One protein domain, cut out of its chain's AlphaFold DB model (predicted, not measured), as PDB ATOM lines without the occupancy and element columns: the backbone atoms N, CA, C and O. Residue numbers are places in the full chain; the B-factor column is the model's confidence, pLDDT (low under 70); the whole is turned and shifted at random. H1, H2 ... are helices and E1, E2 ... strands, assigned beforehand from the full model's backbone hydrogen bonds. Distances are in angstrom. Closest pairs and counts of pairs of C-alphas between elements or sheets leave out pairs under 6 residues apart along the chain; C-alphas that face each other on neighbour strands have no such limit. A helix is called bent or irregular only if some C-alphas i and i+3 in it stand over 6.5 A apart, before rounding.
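AT A GLANCE: This is residues 525 to 656 of the 1030 residues of an uncharacterized protein of Solirubrobacterales bacterium 67-14 (UniProt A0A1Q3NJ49). Four crossed helices make the body: the helical hairpin of H1 and H2, and the pair H3 and H4, with H3 nearest to the middle of the domain. Two small strand hairpins lie towards opposite ends of the longest axis, E1 and E2 next to H1, and E3 and E4 following the short H5. The printed part has 132 residues, with five named helices and four named strands in the order H1 H2 H3 E1 E2 H4 H5 E3 E4, and both two-stranded sheets are antiparallel. The class is mostly helix, and the whole is compact, with a radius of gyration of the C-alphas of 15.4 A. Its spans of 49 by 40 by 22 A make it flat, but only just.

HOW THE PARTS SIT: H1, residues 525 to 545, and H2, residues 555 to 563, form a helical hairpin and touch; their closest C-alphas, of Cys 538 and Cys 558, are 5.1 A apart. They run opposite ways at a steep tilt of 37 degrees, only just steep. H2 and H3, residues 575 to 584, only just touch, with 3 pairs of C-alphas within 8 A, the closest those of Ala 557 and Leu 577 at 7.5 A. E1, residues 593 to 595, and E2, residues 607 to 609, are a hairpin, with N 594 and O 608 within hydrogen-bond range at 2.9 A. The closest C-alphas of H1 and E2, of Thr 530 and Leu 609, are 5.1 A apart. H4, residues 614 to 630, touches H3 with 17 pairs of C-alphas within 8 A, the closest those of Arg 580 and Ala 623 at 4.8 A, and the two run opposite ways at a steep tilt of 55 degrees. H1 and H4 are close but not clearly touching, about perpendicular at 87 degrees, with C-alphas of Ile 537 and Arg 617 closest at 6.5 A. H5, residues 638 to 641, is close to but not clearly touching H3, with C-alphas of Gly 575 and Phe 638 closest at 6.5 A. E3, residues 642 to 645, and E4, residues 649 to 651, form a hairpin, with N 644 and O 650 within hydrogen-bond range at 2.8 A. In H3 every O i to N i+4 pair is within hydrogen-bond range; in H1 it is 15 of 17, in H2 3 of 5, in H4 12 of 13, and H5 is too short for such a pair.

IN THESE COORDINATES: H1 begins at C-alpha 525 (57.295, 22.176, 108.908) and is 29.2 A long; it is irregular, with C-alphas 529 and 532 7.5 A apart, and has a kink of 44 degrees near residue 532. H4 is 24.7 A long and ends at C-alpha 630 (44.458, 7.355, 91.820). E4 ends at C-alpha 651 (54.457, 0.564, 105.675).

THE WHOLE: The two C-alphas farthest apart, of Ala 600 and Ser 647, are 50.6 A apart. The printed part has no cut, the links H2 to H3 and E1 to E2 are long, and no printed residue is under 70 in pLDDT.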
ATOM      1  N   MET A 525      57.332  20.722 108.720       93.25
ATOM      2  CA  MET A 525      57.295  22.176 108.908       93.25
ATOM      3  C   MET A 525      56.396  22.929 107.906       93.25
ATOM      4  O   MET A 525      55.726  23.880 108.323       93.25
ATOM      5  N   PRO A 526      56.292  22.553 106.614       93.94
ATOM      6  CA  PRO A 526      55.288  23.138 105.730       93.94
ATOM      7  C   PRO A 526      53.873  23.006 106.290       93.94
ATOM      8  O   PRO A 526      53.116  23.982 106.247       93.94
ATOM      9  N   ALA A 527      53.522  21.840 106.839       94.75
ATOM     10  CA  ALA A 527      52.212  21.596 107.432       94.75
ATOM     11  C   ALA A 527      51.990  22.482 108.660       94.75
ATOM     12  O   ALA A 527      51.019  23.239 108.693       94.75
ATOM     13  N   GLU A 528      52.941  22.522 109.593       94.62
ATOM     14  CA  GLU A 528      52.874  23.392 110.777       94.62
ATOM     15  C   GLU A 528      52.660  24.875 110.417       94.62
ATOM     16  O   GLU A 528      51.893  25.591 111.063       94.62
ATOM     17  N   ARG A 529      53.308  25.355 109.347       95.19
ATOM     18  CA  ARG A 529      53.254  26.764 108.916       95.19
ATOM     19  C   ARG A 529      51.981  27.132 108.160       95.19
ATOM     20  O   ARG A 529      51.670  28.325 108.057       95.19
ATOM     21  N   THR A 530      51.291  26.157 107.567       96.62
ATOM     22  CA  THR A 530      50.223  26.425 106.590       96.62
ATOM     23  C   THR A 530      48.869  25.836 106.938       96.62
ATOM     24  O   THR A 530      47.869  26.422 106.514       96.62
ATOM     25  N   LEU A 531      48.794  24.776 107.751       96.19
ATOM     26  CA  LEU A 531      47.528  24.136 108.118       96.19
ATOM     27  C   LEU A 531      46.489  25.104 108.689       96.19
ATOM     28  O   LEU A 531      45.353  25.045 108.226       96.19
ATOM     29  N   PRO A 532      46.821  26.061 109.584       96.81
ATOM     30  CA  PRO A 532      45.825  27.020 110.061       96.81
ATOM     31  C   PRO A 532      45.163  27.817 108.927       96.81
ATOM     32  O   PRO A 532      43.948  28.007 108.910       96.81
ATOM     33  N   GLY A 533      45.949  28.253 107.936       97.00
ATOM     34  CA  GLY A 533      45.429  28.961 106.767       97.00
ATOM     35  C   GLY A 533      44.703  28.038 105.789       97.00
ATOM     36  O   GLY A 533      43.708  28.441 105.188       97.00
ATOM     37  N   LEU A 534      45.171  26.799 105.631       96.50
ATOM     38  CA  LEU A 534      44.533  25.807 104.771       96.50
ATOM     39  C   LEU A 534      43.161  25.390 105.321       96.50
ATOM     40  O   LEU A 534      42.196  25.340 104.560       96.50
ATOM     41  N   ARG A 535      43.040  25.204 106.639       96.38
ATOM     42  CA  ARG A 535      41.759  25.004 107.335       96.38
ATOM     43  C   ARG A 535      40.836  26.203 107.151       96.38
ATOM     44  O   ARG A 535      39.662  26.036 106.852       96.38
ATOM     45  N   ALA A 536      41.359  27.428 107.225       95.88
ATOM     46  CA  ALA A 536      40.553  28.618 106.945       95.88
ATOM     47  C   ALA A 536      40.035  28.659 105.491       95.88
ATOM     48  O   ALA A 536      38.893  29.046 105.262       95.88
ATOM     49  N   ILE A 537      40.840  28.232 104.508       94.75
ATOM     50  CA  ILE A 537      40.391  28.060 103.115       94.75
ATOM     51  C   ILE A 537      39.278  27.005 103.020       94.75
ATOM     52  O   ILE A 537      38.303  27.220 102.298       94.75
ATOM     53  N   CYS A 538      39.432  25.889 103.733       92.06
ATOM     54  CA  CYS A 538      38.477  24.784 103.795       92.06
ATOM     55  C   CYS A 538      37.114  25.234 104.341       92.06
ATOM     56  O   CYS A 538      36.099  25.127 103.651       92.06
ATOM     57  N   HIS A 539      37.104  25.822 105.537       92.50
ATOM     58  CA  HIS A 539      35.885  26.305 106.193       92.50
ATOM     59  C   HIS A 539      35.196  27.412 105.391       92.50
ATOM     60  O   HIS A 539      33.983  27.377 105.210       92.50
ATOM     61  N   ASP A 540      35.959  28.330 104.789       94.44
ATOM     62  CA  ASP A 540      35.390  29.350 103.903       94.44
ATOM     63  C   ASP A 540      34.724  28.750 102.650       94.44
ATOM     64  O   ASP A 540      33.681  29.233 102.210       94.44
ATOM     65  N   ALA A 541      35.285  27.681 102.074       92.44
ATOM     66  CA  ALA A 541      34.661  26.993 100.946       92.44
ATOM     67  C   ALA A 541      33.339  26.316 101.343       92.44
ATOM     68  O   ALA A 541      32.378  26.370 100.571       92.44
ATOM     69  N   ILE A 542      33.265  25.722 102.538       93.69
ATOM     70  CA  ILE A 542      32.027  25.144 103.084       93.69
ATOM     71  C   ILE A 542      30.975  26.240 103.275       93.69
ATOM     72  O   ILE A 542      29.886  26.150 102.705       93.69
ATOM     73  N   ASP A 543      31.329  27.297 104.004       93.69
ATOM     74  CA  ASP A 543      30.392  28.341 104.417       93.69
ATOM     75  C   ASP A 543      29.890  29.187 103.240       93.69
ATOM     76  O   ASP A 543      28.715  29.560 103.192       93.69
ATOM     77  N   ASN A 544      30.763  29.480 102.269       92.19
ATOM     78  CA  ASN A 544      30.476  30.461 101.221       92.19
ATOM     79  C   ASN A 544      30.329  29.866  99.814       92.19
ATOM     80  O   ASN A 544      29.819  30.545  98.923       92.19
ATOM     81  N   SER A 545      30.773  28.628  99.581       89.19
ATOM     82  CA  SER A 545      30.738  27.976  98.256       89.19
ATOM     83  C   SER A 545      30.102  26.580  98.271       89.19
ATOM     84  O   SER A 545      30.193  25.855  97.282       89.19
ATOM     85  N   GLY A 546      29.448  26.192  99.373       90.94
ATOM     86  CA  GLY A 546      28.795  24.887  99.507       90.94
ATOM     87  C   GLY A 546      29.769  23.710  99.435       90.94
ATOM     88  O   GLY A 546      29.383  22.641  98.978       90.94
ATOM     89  N   GLY A 547      31.033  23.928  99.811       92.06
ATOM     90  CA  GLY A 547      32.094  22.921  99.751       92.06
ATOM     91  C   GLY A 547      32.713  22.725  98.368       92.06
ATOM     92  O   GLY A 547      33.555  21.849  98.207       92.06
ATOM     93  N   ILE A 548      32.344  23.526  97.362       95.25
ATOM     94  CA  ILE A 548      32.831  23.353  95.989       95.25
ATOM     95  C   ILE A 548      33.949  24.348  95.666       95.25
ATOM     96  O   ILE A 548      33.743  25.562  95.684       95.25
ATOM     97  N   ILE A 549      35.115  23.841  95.261       94.56
ATOM     98  CA  ILE A 549      36.213  24.640  94.697       94.56
ATOM     99  C   ILE A 549      36.501  24.140  93.283       94.56
ATOM    100  O   ILE A 549      36.799  22.969  93.080       94.56
ATOM    101  N   ASN A 550      36.424  25.026  92.285       93.81
ATOM    102  CA  ASN A 550      36.680  24.698  90.873       93.81
ATOM    103  C   ASN A 550      35.923  23.449  90.365       93.81
ATOM    104  O   ASN A 550      36.428  22.707  89.528       93.81
ATOM    105  N   GLY A 551      34.701  23.226  90.859       94.56
ATOM    106  CA  GLY A 551      33.863  22.082  90.479       94.56
ATOM    107  C   GLY A 551      34.169  20.773  91.214       94.56
ATOM    108  O   GLY A 551      33.543  19.765  90.902       94.56
ATOM    109  N   VAL A 552      35.088  20.784  92.183       96.94
ATOM    110  CA  VAL A 552      35.437  19.642  93.039       96.94
ATOM    111  C   VAL A 552      34.839  19.857  94.426       96.94
ATOM    112  O   VAL A 552      34.988  20.940  94.994       96.94
ATOM    113  N   ASP A 553      34.168  18.838  94.960       96.25
ATOM    114  CA  ASP A 553      33.709  18.818  96.351       96.25
ATOM    115  C   ASP A 553      34.895  18.540  97.280       96.25
ATOM    116  O   ASP A 553      35.535  17.492  97.193       96.25
ATOM    117  N   VAL A 554      35.209  19.510  98.137       96.19
ATOM    118  CA  VAL A 554      36.307  19.433  99.103       96.19
ATOM    119  C   VAL A 554      35.813  19.245 100.539       96.19
ATOM    120  O   VAL A 554      36.634  19.229 101.450       96.19
ATOM    121  N   SER A 555      34.508  19.088 100.789       94.56
ATOM    122  CA  SER A 555      33.962  19.036 102.153       94.56
ATOM    123  C   SER A 555      34.563  17.914 103.004       94.56
ATOM    124  O   SER A 555      34.886  18.146 104.165       94.56
ATOM    125  N   ALA A 556      34.781  16.727 102.429       94.88
ATOM    126  CA  ALA A 556      35.435  15.623 103.139       94.88
ATOM    127  C   ALA A 556      36.899  15.948 103.489       94.88
ATOM    128  O   ALA A 556      37.327  15.735 104.620       94.88
ATOM    129  N   ALA A 557      37.638  16.547 102.548       95.56
ATOM    130  CA  ALA A 557      39.021  16.978 102.753       95.56
ATOM    131  C   ALA A 557      39.159  17.985 103.908       95.56
ATOM    132  O   ALA A 557      40.147  17.956 104.632       95.56
ATOM    133  N   CYS A 558      38.162  18.854 104.098       94.12
ATOM    134  CA  CYS A 558      38.162  19.851 105.168       94.12
ATOM    135  C   CYS A 558      38.180  19.199 106.559       94.12
ATOM    136  O   CYS A 558      39.007  19.570 107.383       94.12
ATOM    137  N   SER A 559      37.315  18.201 106.785       92.81
ATOM    138  CA  SER A 559      37.246  17.478 108.064       92.81
ATOM    139  C   SER A 559      38.551  16.744 108.366       92.81
ATOM    140  O   SER A 559      39.036  16.789 109.485       92.81
ATOM    141  N   ILE A 560      39.146  16.113 107.353       96.44
ATOM    142  CA  ILE A 560      40.403  15.369 107.498       96.44
ATOM    143  C   ILE A 560      41.555  16.313 107.871       96.44
ATOM    144  O   ILE A 560      42.360  16.024 108.752       96.44
ATOM    145  N   LEU A 561      41.629  17.484 107.231       96.06
ATOM    146  CA  LEU A 561      42.670  18.473 107.518       96.06
ATOM    147  C   LEU A 561      42.518  19.135 108.894       96.06
ATOM    148  O   LEU A 561      43.518  19.634 109.420       96.06
ATOM    149  N   ASP A 562      41.311  19.175 109.468       95.31
ATOM    150  CA  ASP A 562      41.087  19.653 110.838       95.31
ATOM    151  C   ASP A 562      41.746  18.733 111.876       95.31
ATOM    152  O   ASP A 562      42.321  19.240 112.844       95.31
ATOM    153  N   ASP A 563      41.737  17.423 111.621       95.06
ATOM    154  CA  ASP A 563      42.300  16.403 112.511       95.06
ATOM    155  C   ASP A 563      43.792  16.124 112.243       95.06
ATOM    156  O   ASP A 563      44.517  15.734 113.159       95.06
ATOM    157  N   TYR A 564      44.293  16.403 111.032       94.94
ATOM    158  CA  TYR A 564      45.707  16.211 110.691       94.94
ATOM    159  C   TYR A 564      46.649  17.056 111.572       94.94
ATOM    160  O   TYR A 564      46.543  18.282 111.655       94.94
ATOM    161  N   ASN A 565      47.617  16.401 112.201       90.62
ATOM    162  CA  ASN A 565      48.521  16.926 113.233       90.62
ATOM    163  C   ASN A 565      49.873  17.450 112.705       90.62
ATOM    164  O   ASN A 565      50.712  17.840 113.514       90.62
ATOM    165  N   ALA A 566      50.069  17.515 111.382       94.06
ATOM    166  CA  ALA A 566      51.323  17.937 110.743       94.06
ATOM    167  C   ALA A 566      52.503  16.951 110.877       94.06
ATOM    168  O   ALA A 566      53.657  17.375 110.744       94.06
ATOM    169  N   THR A 567      52.241  15.663 111.106       93.69
ATOM    170  CA  THR A 567      53.277  14.620 111.202       93.69
ATOM    171  C   THR A 567      53.137  13.558 110.108       93.69
ATOM    172  O   THR A 567      52.198  13.579 109.317       93.69
ATOM    173  N   ALA A 568      54.133  12.683 109.986       94.50
ATOM    174  CA  ALA A 568      54.185  11.649 108.954       94.50
ATOM    175  C   ALA A 568      54.449  10.241 109.514       94.50
ATOM    176  O   ALA A 568      55.190   9.468 108.912       94.50
ATOM    177  N   SER A 569      53.876   9.904 110.668       94.69
ATOM    178  CA  SER A 569      53.829   8.524 111.163       94.69
ATOM    179  C   SER A 569      52.973   7.643 110.247       94.69
ATOM    180  O   SER A 569      52.112   8.144 109.524       94.69
ATOM    181  N   ILE A 570      53.178   6.321 110.284       95.94
ATOM    182  CA  ILE A 570      52.450   5.363 109.436       95.94
ATOM    183  C   ILE A 570      50.927   5.437 109.607       95.94
ATOM    184  O   ILE A 570      50.211   5.172 108.641       95.94
ATOM    185  N   ASP A 571      50.448   5.844 110.783       95.56
ATOM    186  CA  ASP A 571      49.025   5.922 111.125       95.56
ATOM    187  C   ASP A 571      48.423   7.322 110.911       95.56
ATOM    188  O   ASP A 571      47.215   7.496 111.059       95.56
ATOM    189  N   ASP A 572      49.228   8.330 110.553       94.44
ATOM    190  CA  ASP A 572      48.733   9.701 110.398       94.44
ATOM    191  C   ASP A 572      47.864   9.840 109.138       94.44
ATOM    192  O   ASP A 572      48.351   9.786 108.001       94.44
ATOM    193  N   GLU A 573      46.568  10.066 109.346       95.25
ATOM    194  CA  GLU A 573      45.578  10.334 108.301       95.25
ATOM    195  C   GLU A 573      45.666  11.782 107.790       95.25
ATOM    196  O   GLU A 573      45.978  12.727 108.518       95.25
ATOM    197  N   GLY A 574      45.385  11.984 106.500       92.12
ATOM    198  CA  GLY A 574      45.352  13.319 105.887       92.12
ATOM    199  C   GLY A 574      46.715  13.895 105.490       92.12
ATOM    200  O   GLY A 574      46.776  14.892 104.763       92.12
ATOM    201  N   GLY A 575      47.815  13.241 105.865       91.94
ATOM    202  CA  GLY A 575      49.162  13.650 105.478       91.94
ATOM    203  C   GLY A 575      49.413  13.612 103.967       91.94
ATOM    204  O   GLY A 575      49.990  14.545 103.404       91.94
ATOM    205  N   TRP A 576      48.890  12.601 103.263       92.31
ATOM    206  CA  TRP A 576      48.961  12.554 101.797       92.31
ATOM    207  C   TRP A 576      48.126  13.644 101.133       92.31
ATOM    208  O   TRP A 576      48.598  14.279 100.187       92.31
ATOM    209  N   LEU A 577      46.932  13.930 101.653       95.12
ATOM    210  CA  LEU A 577      46.110  15.050 101.194       95.12
ATOM    211  C   LEU A 577      46.867  16.377 101.331       95.12
ATOM    212  O   LEU A 577      46.913  17.160 100.375       95.12
ATOM    213  N   PHE A 578      47.525  16.599 102.471       95.31
ATOM    214  CA  PHE A 578      48.390  17.757 102.665       95.31
ATOM    215  C   PHE A 578      49.568  17.779 101.676       95.31
ATOM    216  O   PHE A 578      49.782  18.793 101.012       95.31
ATOM    217  N   ASN A 579      50.299  16.672 101.514       92.44
ATOM    218  CA  ASN A 579      51.442  16.589 100.598       92.44
ATOM    219  C   ASN A 579      51.046  16.917  99.153       92.44
ATOM    220  O   ASN A 579      51.768  17.634  98.456       92.44
ATOM    221  N   ARG A 580      49.882  16.439  98.693       92.94
ATOM    222  CA  ARG A 580      49.378  16.734  97.340       92.94
ATOM    223  C   ARG A 580      48.929  18.183  97.189       92.94
ATOM    224  O   ARG A 580      49.156  18.784  96.134       92.94
ATOM    225  N   TRP A 581      48.349  18.765  98.240       95.75
ATOM    226  CA  TRP A 581      48.068  20.198  98.275       95.75
ATOM    227  C   TRP A 581      49.360  21.005  98.174       95.75
ATOM    228  O   TRP A 581      49.463  21.880  97.316       95.75
ATOM    229  N   TRP A 582      50.358  20.678  98.993       94.62
ATOM    230  CA  TRP A 582      51.629  21.388  99.043       94.62
ATOM    231  C   TRP A 582      52.386  21.323  97.713       94.62
ATOM    232  O   TRP A 582      52.824  22.357  97.210       94.62
ATOM    233  N   ALA A 583      52.447  20.145  97.084       91.88
ATOM    234  CA  ALA A 583      53.054  19.962  95.764       91.88
ATOM    235  C   ALA A 583      52.380  20.808  94.663       91.88
ATOM    236  O   ALA A 583      53.020  21.188  93.684       91.88
ATOM    237  N   SER A 584      51.088  21.118  94.824       93.50
ATOM    238  CA  SER A 584      50.304  21.923  93.877       93.50
ATOM    239  C   SER A 584      50.215  23.404  94.266       93.50
ATOM    240  O   SER A 584      49.733  24.226  93.478       93.50
ATOM    241  N   ALA A 585      50.623  23.762  95.483       95.00
ATOM    242  CA  ALA A 585      50.514  25.112  96.005       95.00
ATOM    243  C   ALA A 585      51.514  26.047  95.299       95.00
ATOM    244  O   ALA A 585      52.628  25.643  94.966       95.00
ATOM    245  N   PRO A 586      51.168  27.329  95.072       94.81
ATOM    246  CA  PRO A 586      52.040  28.276  94.379       94.81
ATOM    247  C   PRO A 586      53.150  28.812  95.306       94.81
ATOM    248  O   PRO A 586      53.269  30.021  95.495       94.81
ATOM    249  N   THR A 587      53.957  27.927  95.892       92.06
ATOM    250  CA  THR A 587      54.958  28.224  96.939       92.06
ATOM    251  C   THR A 587      56.063  29.182  96.487       92.06
ATOM    252  O   THR A 587      56.639  29.899  97.303       92.06
ATOM    253  N   THR A 588      56.330  29.251  95.180       91.00
ATOM    254  CA  THR A 588      57.298  30.176  94.566       91.00
ATOM    255  C   THR A 588      56.731  31.577  94.323       91.00
ATOM    256  O   THR A 588      57.474  32.497  93.974       91.00
ATOM    257  N   ASN A 589      55.421  31.778  94.503       94.56
ATOM    258  CA  ASN A 589      54.808  33.093  94.393       94.56
ATOM    259  C   ASN A 589      55.241  33.965  95.581       94.56
ATOM    260  O   ASN A 589      55.047  33.595  96.737       94.56
ATOM    261  N   ALA A 590      55.768  35.160  95.305       92.19
ATOM    262  CA  ALA A 590      56.238  36.086  96.338       92.19
ATOM    263  C   ALA A 590      55.151  36.492  97.358       92.19
ATOM    264  O   ALA A 590      55.481  36.913  98.462       92.19
ATOM    265  N   SER A 591      53.867  36.367  97.005       94.62
ATOM    266  CA  SER A 591      52.718  36.641  97.878       94.62
ATOM    267  C   SER A 591      52.126  35.392  98.540       94.62
ATOM    268  O   SER A 591      51.090  35.508  99.193       94.62
ATOM    269  N   PHE A 592      52.725  34.208  98.362       96.56
ATOM    270  CA  PHE A 592      52.259  32.967  98.995       96.56
ATOM    271  C   PHE A 592      52.316  33.049 100.521       96.56
ATOM    272  O   PHE A 592      51.391  32.618 101.211       96.56
ATOM    273  N   TRP A 593      53.377  33.664 101.034       96.81
ATOM    274  CA  TRP A 593      53.575  33.903 102.453       96.81
ATOM    275  C   TRP A 593      53.115  35.303 102.834       96.81
ATOM    276  O   TRP A 593      53.463  36.275 102.164       96.81
ATOM    277  N   VAL A 594      52.381  35.414 103.941       96.94
ATOM    278  CA  VAL A 594      52.126  36.717 104.574       96.94
ATOM    279  C   VAL A 594      53.444  37.292 105.092       96.94
ATOM    280  O   VAL A 594      53.733  38.466 104.872       96.94
ATOM    281  N   ASN A 595      54.261  36.444 105.724       96.38
ATOM    282  CA  ASN A 595      55.587  36.798 106.207       96.38
ATOM    283  C   ASN A 595      56.641  36.099 105.333       96.38
ATOM    284  O   ASN A 595      56.904  34.911 105.543       96.38
ATOM    285  N   PRO A 596      57.232  36.787 104.338       95.62
ATOM    286  CA  PRO A 596      58.273  36.203 103.499       95.62
ATOM    287  C   PRO A 596      59.541  35.915 104.310       95.62
ATOM    288  O   PRO A 596      59.729  36.437 105.408       95.62
ATOM    289  N   TRP A 597      60.423  35.086 103.752       94.81
ATOM    290  CA  TRP A 597      61.704  34.767 104.375       94.81
ATOM    291  C   TRP A 597      62.555  36.027 104.570       94.81
ATOM    292  O   TRP A 597      62.652  36.865 103.670       94.81
ATOM    293  N   THR A 598      63.210  36.136 105.724       95.62
ATOM    294  CA  THR A 598      64.173  37.200 106.021       95.62
ATOM    295  C   THR A 598      65.390  36.642 106.750       95.62
ATOM    296  O   THR A 598      65.262  35.832 107.666       95.62
ATOM    297  N   ALA A 599      66.576  37.156 106.421       93.75
ATOM    298  CA  ALA A 599      67.812  36.802 107.119       93.75
ATOM    299  C   ALA A 599      67.820  37.214 108.605       93.75
ATOM    300  O   ALA A 599      68.569  36.646 109.390       93.75
ATOM    301  N   ALA A 600      66.991  38.190 108.996       93.69
ATOM    302  CA  ALA A 600      66.847  38.626 110.386       93.69
ATOM    303  C   ALA A 600      66.044  37.634 111.247       93.69
ATOM    304  O   ALA A 600      66.139  37.671 112.470       93.69
ATOM    305  N   ASN A 601      65.251  36.761 110.620       94.12
ATOM    306  CA  ASN A 601      64.523  35.693 111.295       94.12
ATOM    307  C   ASN A 601      64.576  34.402 110.458       94.12
ATOM    308  O   ASN A 601      63.557  33.968 109.908       94.12
ATOM    309  N   PRO A 602      65.768  33.801 110.315       94.62
ATOM    310  CA  PRO A 602      66.012  32.784 109.300       94.62
ATOM    311  C   PRO A 602      65.415  31.416 109.644       94.62
ATOM    312  O   PRO A 602      65.309  30.572 108.759       94.62
ATOM    313  N   VAL A 603      65.020  31.213 110.907       94.38
ATOM    314  CA  VAL A 603      64.402  29.977 111.411       94.38
ATOM    315  C   VAL A 603      62.881  30.030 111.289       94.38
ATOM    316  O   VAL A 603      62.256  29.057 110.883       94.38
ATOM    317  N   TYR A 604      62.271  31.178 111.616       94.75
ATOM    318  CA  TYR A 604      60.813  31.286 111.714       94.75
ATOM    319  C   TYR A 604      60.147  31.985 110.537       94.75
ATOM    320  O   TYR A 604      58.938  32.190 110.567       94.75
ATOM    321  N   THR A 605      60.894  32.356 109.499       95.00
ATOM    322  CA  THR A 605      60.349  32.846 108.225       95.00
ATOM    323  C   THR A 605      60.872  31.972 107.078       95.00
ATOM    324  O   THR A 605      61.963  31.433 107.215       95.00
ATOM    325  N   PRO A 606      60.144  31.800 105.959       95.25
ATOM    326  CA  PRO A 606      58.811  32.332 105.723       95.25
ATOM    327  C   PRO A 606      57.757  31.607 106.572       95.25
ATOM    328  O   PRO A 606      57.956  30.475 107.003       95.25
ATOM    329  N   ASN A 607      56.636  32.268 106.852       95.56
ATOM    330  CA  ASN A 607      55.535  31.654 107.590       95.56
ATOM    331  C   ASN A 607      54.187  32.295 107.246       95.56
ATOM    332  O   ASN A 607      54.127  33.387 106.678       95.56
ATOM    333  N   THR A 608      53.119  31.622 107.680       96.69
ATOM    334  CA  THR A 608      51.722  32.043 107.538       96.69
ATOM    335  C   THR A 608      51.256  32.066 106.082       96.69
ATOM    336  O   THR A 608      51.612  32.948 105.298       96.69
ATOM    337  N   LEU A 609      50.414  31.095 105.727       97.25
ATOM    338  CA  LEU A 609      49.787  31.014 104.410       97.25
ATOM    339  C   LEU A 609      48.923  32.253 104.124       97.25
ATOM    340  O   LEU A 609      48.022  32.585 104.896       97.25
ATOM    341  N   ASN A 610      49.129  32.895 102.973       96.50
ATOM    342  CA  ASN A 610      48.221  33.921 102.475       96.50
ATOM    343  C   ASN A 610      46.967  33.279 101.855       96.50
ATOM    344  O   ASN A 610      46.967  32.841 100.702       96.50
ATOM    345  N   THR A 611      45.869  33.263 102.610       95.50
ATOM    346  CA  THR A 611      44.602  32.618 102.218       95.50
ATOM    347  C   THR A 611      43.829  33.352 101.116       95.50
ATOM    348  O   THR A 611      42.889  32.799 100.539       95.50
ATOM    349  N   SER A 612      44.230  34.585 100.781       92.19
ATOM    350  CA  SER A 612      43.635  35.357  99.680       92.19
ATOM    351  C   SER A 612      44.143  34.930  98.299       92.19
ATOM    352  O   SER A 612      43.541  35.275  97.280       92.19
ATOM    353  N   LEU A 613      45.239  34.166  98.242       93.81
ATOM    354  CA  LEU A 613      45.822  33.715  96.988       93.81
ATOM    355  C   LEU A 613      44.976  32.580  96.392       93.81
ATOM    356  O   LEU A 613      44.940  31.463  96.909       93.81
ATOM    357  N   SER A 614      44.323  32.848  95.259       91.62
ATOM    358  CA  SER A 614      43.426  31.888  94.592       91.62
ATOM    359  C   SER A 614      44.104  30.568  94.211       91.62
ATOM    360  O   SER A 614      43.456  29.518  94.189       91.62
ATOM    361  N   GLY A 615      45.416  30.598  93.952       94.88
ATOM    362  CA  GLY A 615      46.208  29.405  93.667       94.88
ATOM    363  C   GLY A 615      46.221  28.397  94.823       94.88
ATOM    364  O   GLY A 615      46.108  27.206  94.566       94.88
ATOM    365  N   SER A 616      46.246  28.848  96.082       94.88
ATOM    366  CA  SER A 616      46.221  27.958  97.258       94.88
ATOM    367  C   SER A 616      44.886  27.222  97.408       94.88
ATOM    368  O   SER A 616      44.857  26.071  97.832       94.88
ATOM    369  N   ARG A 617      43.781  27.870  97.011       94.44
ATOM    370  CA  ARG A 617      42.446  27.248  96.953       94.44
ATOM    371  C   ARG A 617      42.362  26.234  95.822       94.44
ATOM    372  O   ARG A 617      41.894  25.120  96.014       94.44
ATOM    373  N   THR A 618      42.865  26.616  94.650       96.25
ATOM    374  CA  THR A 618      42.897  25.744  93.469       96.25
ATOM    375  C   THR A 618      43.720  24.484  93.740       96.25
ATOM    376  O   THR A 618      43.282  23.397  93.382       96.25
ATOM    377  N   ALA A 619      44.850  24.608  94.444       97.06
ATOM    378  CA  ALA A 619      45.682  23.482  94.861       97.06
ATOM    379  C   ALA A 619      44.933  22.454  95.727       97.06
ATOM    380  O   ALA A 619      45.209  21.264  95.607       97.06
ATOM    381  N   LEU A 620      43.959  22.870  96.549       96.81
ATOM    382  CA  LEU A 620      43.161  21.941  97.365       96.81
ATOM    383  C   LEU A 620      42.242  21.079  96.493       96.81
ATOM    384  O   LEU A 620      42.210  19.862  96.646       96.81
ATOM    385  N   ALA A 621      41.558  21.688  95.520       97.19
ATOM    386  CA  ALA A 621      40.776  20.943  94.532       97.19
ATOM    387  C   ALA A 621      41.663  19.999  93.695       97.19
ATOM    388  O   ALA A 621      41.266  18.866  93.416       97.19
ATOM    389  N   THR A 622      42.877  20.438  93.332       97.69
ATOM    390  CA  THR A 622      43.868  19.602  92.635       97.69
ATOM    391  C   THR A 622      44.282  18.397  93.477       97.69
ATOM    392  O   THR A 622      44.317  17.290  92.951       97.69
ATOM    393  N   ALA A 623      44.539  18.582  94.774       96.31
ATOM    394  CA  ALA A 623      44.921  17.507  95.688       96.31
ATOM    395  C   ALA A 623      43.825  16.442  95.824       96.31
ATOM    396  O   ALA A 623      44.092  15.255  95.644       96.31
ATOM    397  N   VAL A 624      42.575  16.872  96.050       97.75
ATOM    398  CA  VAL A 624      41.410  15.971  96.109       97.75
ATOM    399  C   VAL A 624      41.247  15.203  94.798       97.75
ATOM    400  O   VAL A 624      41.012  13.994  94.805       97.75
ATOM    401  N   THR A 625      41.414  15.887  93.664       97.38
ATOM    402  CA  THR A 625      41.322  15.271  92.334       97.38
ATOM    403  C   THR A 625      42.433  14.248  92.097       97.38
ATOM    404  O   THR A 625      42.151  13.175  91.570       97.38
ATOM    405  N   ASP A 626      43.679  14.550  92.476       95.19
ATOM    406  CA  ASP A 626      44.821  13.641  92.308       95.19
ATOM    407  C   ASP A 626      44.621  12.338  93.092       95.19
ATOM    408  O   ASP A 626      44.692  11.258  92.501       95.19
ATOM    409  N   LEU A 627      44.276  12.432  94.382       95.50
ATOM    410  CA  LEU A 627      44.019  11.255  95.219       95.50
ATOM    411  C   LEU A 627      42.823  10.443  94.709       95.50
ATOM    412  O   LEU A 627      42.933   9.231  94.511       95.50
ATOM    413  N   THR A 628      41.711  11.113  94.383       95.69
ATOM    414  CA  THR A 628      40.503  10.450  93.864       95.69
ATOM    415  C   THR A 628      40.777   9.721  92.548       95.69
ATOM    416  O   THR A 628      40.375   8.571  92.384       95.69
ATOM    417  N   ASN A 629      41.500  10.349  91.614       94.00
ATOM    418  CA  ASN A 629      41.831   9.743  90.319       94.00
ATOM    419  C   ASN A 629      42.750   8.524  90.455       94.00
ATOM    420  O   ASN A 629      42.694   7.622  89.619       94.00
ATOM    421  N   ARG A 630      43.589   8.493  91.494       93.25
ATOM    422  CA  ARG A 630      44.458   7.355  91.820       93.25
ATOM    423  C   ARG A 630      43.749   6.282  92.648       93.25
ATOM    424  O   ARG A 630      44.311   5.207  92.831       93.25
ATOM    425  N   GLY A 631      42.524   6.537  93.113       94.44
ATOM    426  CA  GLY A 631      41.774   5.626  93.977       94.44
ATOM    427  C   GLY A 631      42.313   5.562  95.408       94.44
ATOM    428  O   GLY A 631      42.143   4.539  96.065       94.44
ATOM    429  N   ILE A 632      42.975   6.625  95.871       96.00
ATOM    430  CA  ILE A 632      43.474   6.759  97.242       96.00
ATOM    431  C   ILE A 632      42.406   7.498  98.068       96.00
ATOM    432  O   ILE A 632      41.994   8.588  97.657       96.00
ATOM    433  N   PRO A 633      41.929   6.936  99.196       96.94
ATOM    434  CA  PRO A 633      41.053   7.649 100.124       96.94
ATOM    435  C   PRO A 633      41.680   8.968 100.599       96.94
ATOM    436  O   PRO A 633      42.893   9.062 100.768       96.94
ATOM    437  N   LEU A 634      40.872  10.012 100.800       96.38
ATOM    438  CA  LEU A 634      41.397  11.320 101.226       96.38
ATOM    439  C   LEU A 634      41.967  11.286 102.652       96.38
ATOM    440  O   LEU A 634      42.825  12.100 102.986       96.38
ATOM    441  N   ASP A 635      41.461  10.360 103.462       95.75
ATOM    442  CA  ASP A 635      41.843  10.034 104.835       95.75
ATOM    443  C   ASP A 635      42.883   8.908 104.906       95.75
ATOM    444  O   ASP A 635      43.224   8.481 105.998       95.75
ATOM    445  N   ALA A 636      43.421   8.440 103.772       95.25
ATOM    446  CA  ALA A 636      44.463   7.416 103.777       95.25
ATOM    447  C   ALA A 636      45.633   7.833 104.680       95.25
ATOM    448  O   ALA A 636      46.137   8.963 104.577       95.25
ATOM    449  N   SER A 637      46.074   6.906 105.530       94.62
ATOM    450  CA  SER A 637      47.258   7.116 106.354       94.62
ATOM    451  C   SER A 637      48.527   7.149 105.498       94.62
ATOM    452  O   SER A 637      48.523   6.780 104.312       94.62
ATOM    453  N   PHE A 638      49.661   7.566 106.064       91.50
ATOM    454  CA  PHE A 638      50.930   7.441 105.341       91.50
ATOM    455  C   PHE A 638      51.243   5.989 104.967       91.50
ATOM    456  O   PHE A 638      51.634   5.740 103.822       91.50
ATOM    457  N   GLY A 639      51.012   5.041 105.880       94.00
ATOM    458  CA  GLY A 639      51.232   3.612 105.664       94.00
ATOM    459  C   GLY A 639      50.279   2.972 104.648       94.00
ATOM    460  O   GLY A 639      50.624   1.987 103.985       94.00
ATOM    461  N   ASP A 640      49.106   3.571 104.430       94.88
ATOM    462  CA  ASP A 640      48.176   3.146 103.383       94.88
ATOM    463  C   ASP A 640      48.688   3.420 101.971       94.88
ATOM    464  O   ASP A 640      48.229   2.776 101.026       94.88
ATOM    465  N   VAL A 641      49.651   4.320 101.797       94.44
ATOM    466  CA  VAL A 641      50.171   4.691 100.477       94.44
ATOM    467  C   VAL A 641      51.643   4.327 100.353       94.44
ATOM    468  O   VAL A 641      52.025   3.725  99.354       94.44
ATOM    469  N   GLN A 642      52.473   4.659 101.339       94.38
ATOM    470  CA  GLN A 642      53.927   4.523 101.287       94.38
ATOM    471  C   GLN A 642      54.404   3.211 101.903       94.38
ATOM    472  O   GLN A 642      54.073   2.897 103.042       94.38
ATOM    473  N   TYR A 643      55.224   2.465 101.165       95.81
ATOM    474  CA  TYR A 643      55.723   1.174 101.628       95.81
ATOM    475  C   TYR A 643      57.095   0.816 101.044       95.81
ATOM    476  O   TYR A 643      57.524   1.344 100.013       95.81
ATOM    477  N   ALA A 644      57.753  -0.155 101.670       95.56
ATOM    478  CA  ALA A 644      58.892  -0.867 101.124       95.56
ATOM    479  C   ALA A 644      58.489  -2.292 100.721       95.56
ATOM    480  O   ALA A 644      57.998  -3.069 101.538       95.56
ATOM    481  N   SER A 645      58.708  -2.653  99.454       93.88
ATOM    482  CA  SER A 645      58.614  -4.041  98.995       93.88
ATOM    483  C   SER A 645      59.712  -4.886  99.632       93.88
ATOM    484  O   SER A 645      60.906  -4.658  99.401       93.88
ATOM    485  N   ARG A 646      59.283  -5.879 100.402       94.12
ATOM    486  CA  ARG A 646      60.080  -6.992 100.913       94.12
ATOM    487  C   ARG A 646      59.332  -8.301 100.624       94.12
ATOM    488  O   ARG A 646      58.722  -8.408  99.559       94.12
ATOM    489  N   SER A 647      59.347  -9.292 101.520       91.69
ATOM    490  CA  SER A 647      58.463 -10.463 101.407       91.69
ATOM    491  C   SER A 647      56.982 -10.056 101.451       91.69
ATOM    492  O   SER A 647      56.125 -10.693 100.833       91.69
ATOM    493  N   THR A 648      56.702  -8.939 102.125       92.62
ATOM    494  CA  THR A 648      55.421  -8.233 102.159       92.62
ATOM    495  C   THR A 648      55.614  -6.744 101.840       92.62
ATOM    496  O   THR A 648      56.730  -6.280 101.605       92.62
ATOM    497  N   GLN A 649      54.521  -5.980 101.768       95.56
ATOM    498  CA  GLN A 649      54.589  -4.520 101.686       95.56
ATOM    499  C   GLN A 649      54.615  -3.954 103.107       95.56
ATOM    500  O   GLN A 649      53.577  -3.937 103.765       95.56
ATOM    501  N   ILE A 650      55.785  -3.504 103.560       97.94
ATOM    502  CA  ILE A 650      55.973  -2.933 104.899       97.94
ATOM    503  C   ILE A 650      55.684  -1.424 104.831       97.94
ATOM    504  O   ILE A 650      56.336  -0.753 104.026       97.94
ATOM    505  N   PRO A 651      54.714  -0.878 105.591       97.56
ATOM    506  CA  PRO A 651      54.457   0.564 105.675       97.56
ATOM    507  C   PRO A 651      55.695   1.337 106.129       97.56
ATOM    508  O   PRO A 651      56.450   0.838 106.949       97.56
ATOM    509  N   ILE A 652      55.928   2.547 105.613       97.00
ATOM    510  CA  ILE A 652      57.125   3.328 105.977       97.00
ATOM    511  C   ILE A 652      56.732   4.753 106.394       97.00
ATOM    512  O   ILE A 652      56.091   5.434 105.582       97.00
ATOM    513  N   PRO A 653      57.123   5.224 107.599       95.62
ATOM    514  CA  PRO A 653      56.857   6.592 108.051       95.62
ATOM    515  C   PRO A 653      57.753   7.611 107.328       95.62
ATOM    516  O   PRO A 653      58.668   7.248 106.598       95.62
ATOM    517  N   GLY A 654      57.517   8.902 107.538       93.31
ATOM    518  CA  GLY A 654      58.257  10.004 106.922       93.31
ATOM    519  C   GLY A 654      57.685  10.455 105.575       93.31
ATOM    520  O   GLY A 654      56.818   9.814 104.979       93.31
ATOM    521  N   CYS A 655      58.175  11.592 105.077       88.56
ATOM    522  CA  CYS A 655      57.692  12.188 103.831       88.56
ATOM    523  C   CYS A 655      58.826  12.722 102.944       88.56
ATOM    524  O   CYS A 655      59.961  12.881 103.396       88.56
ATOM    525  N   ASN A 656      58.522  12.983 101.670       79.69
ATOM    526  CA  ASN A 656      59.510  13.405 100.669       79.69
ATOM    527  C   ASN A 656      60.024  14.839 100.899       79.69
ATOM    528  O   ASN A 656      59.506  15.572 101.746       79.69
TER     529      ASN A 656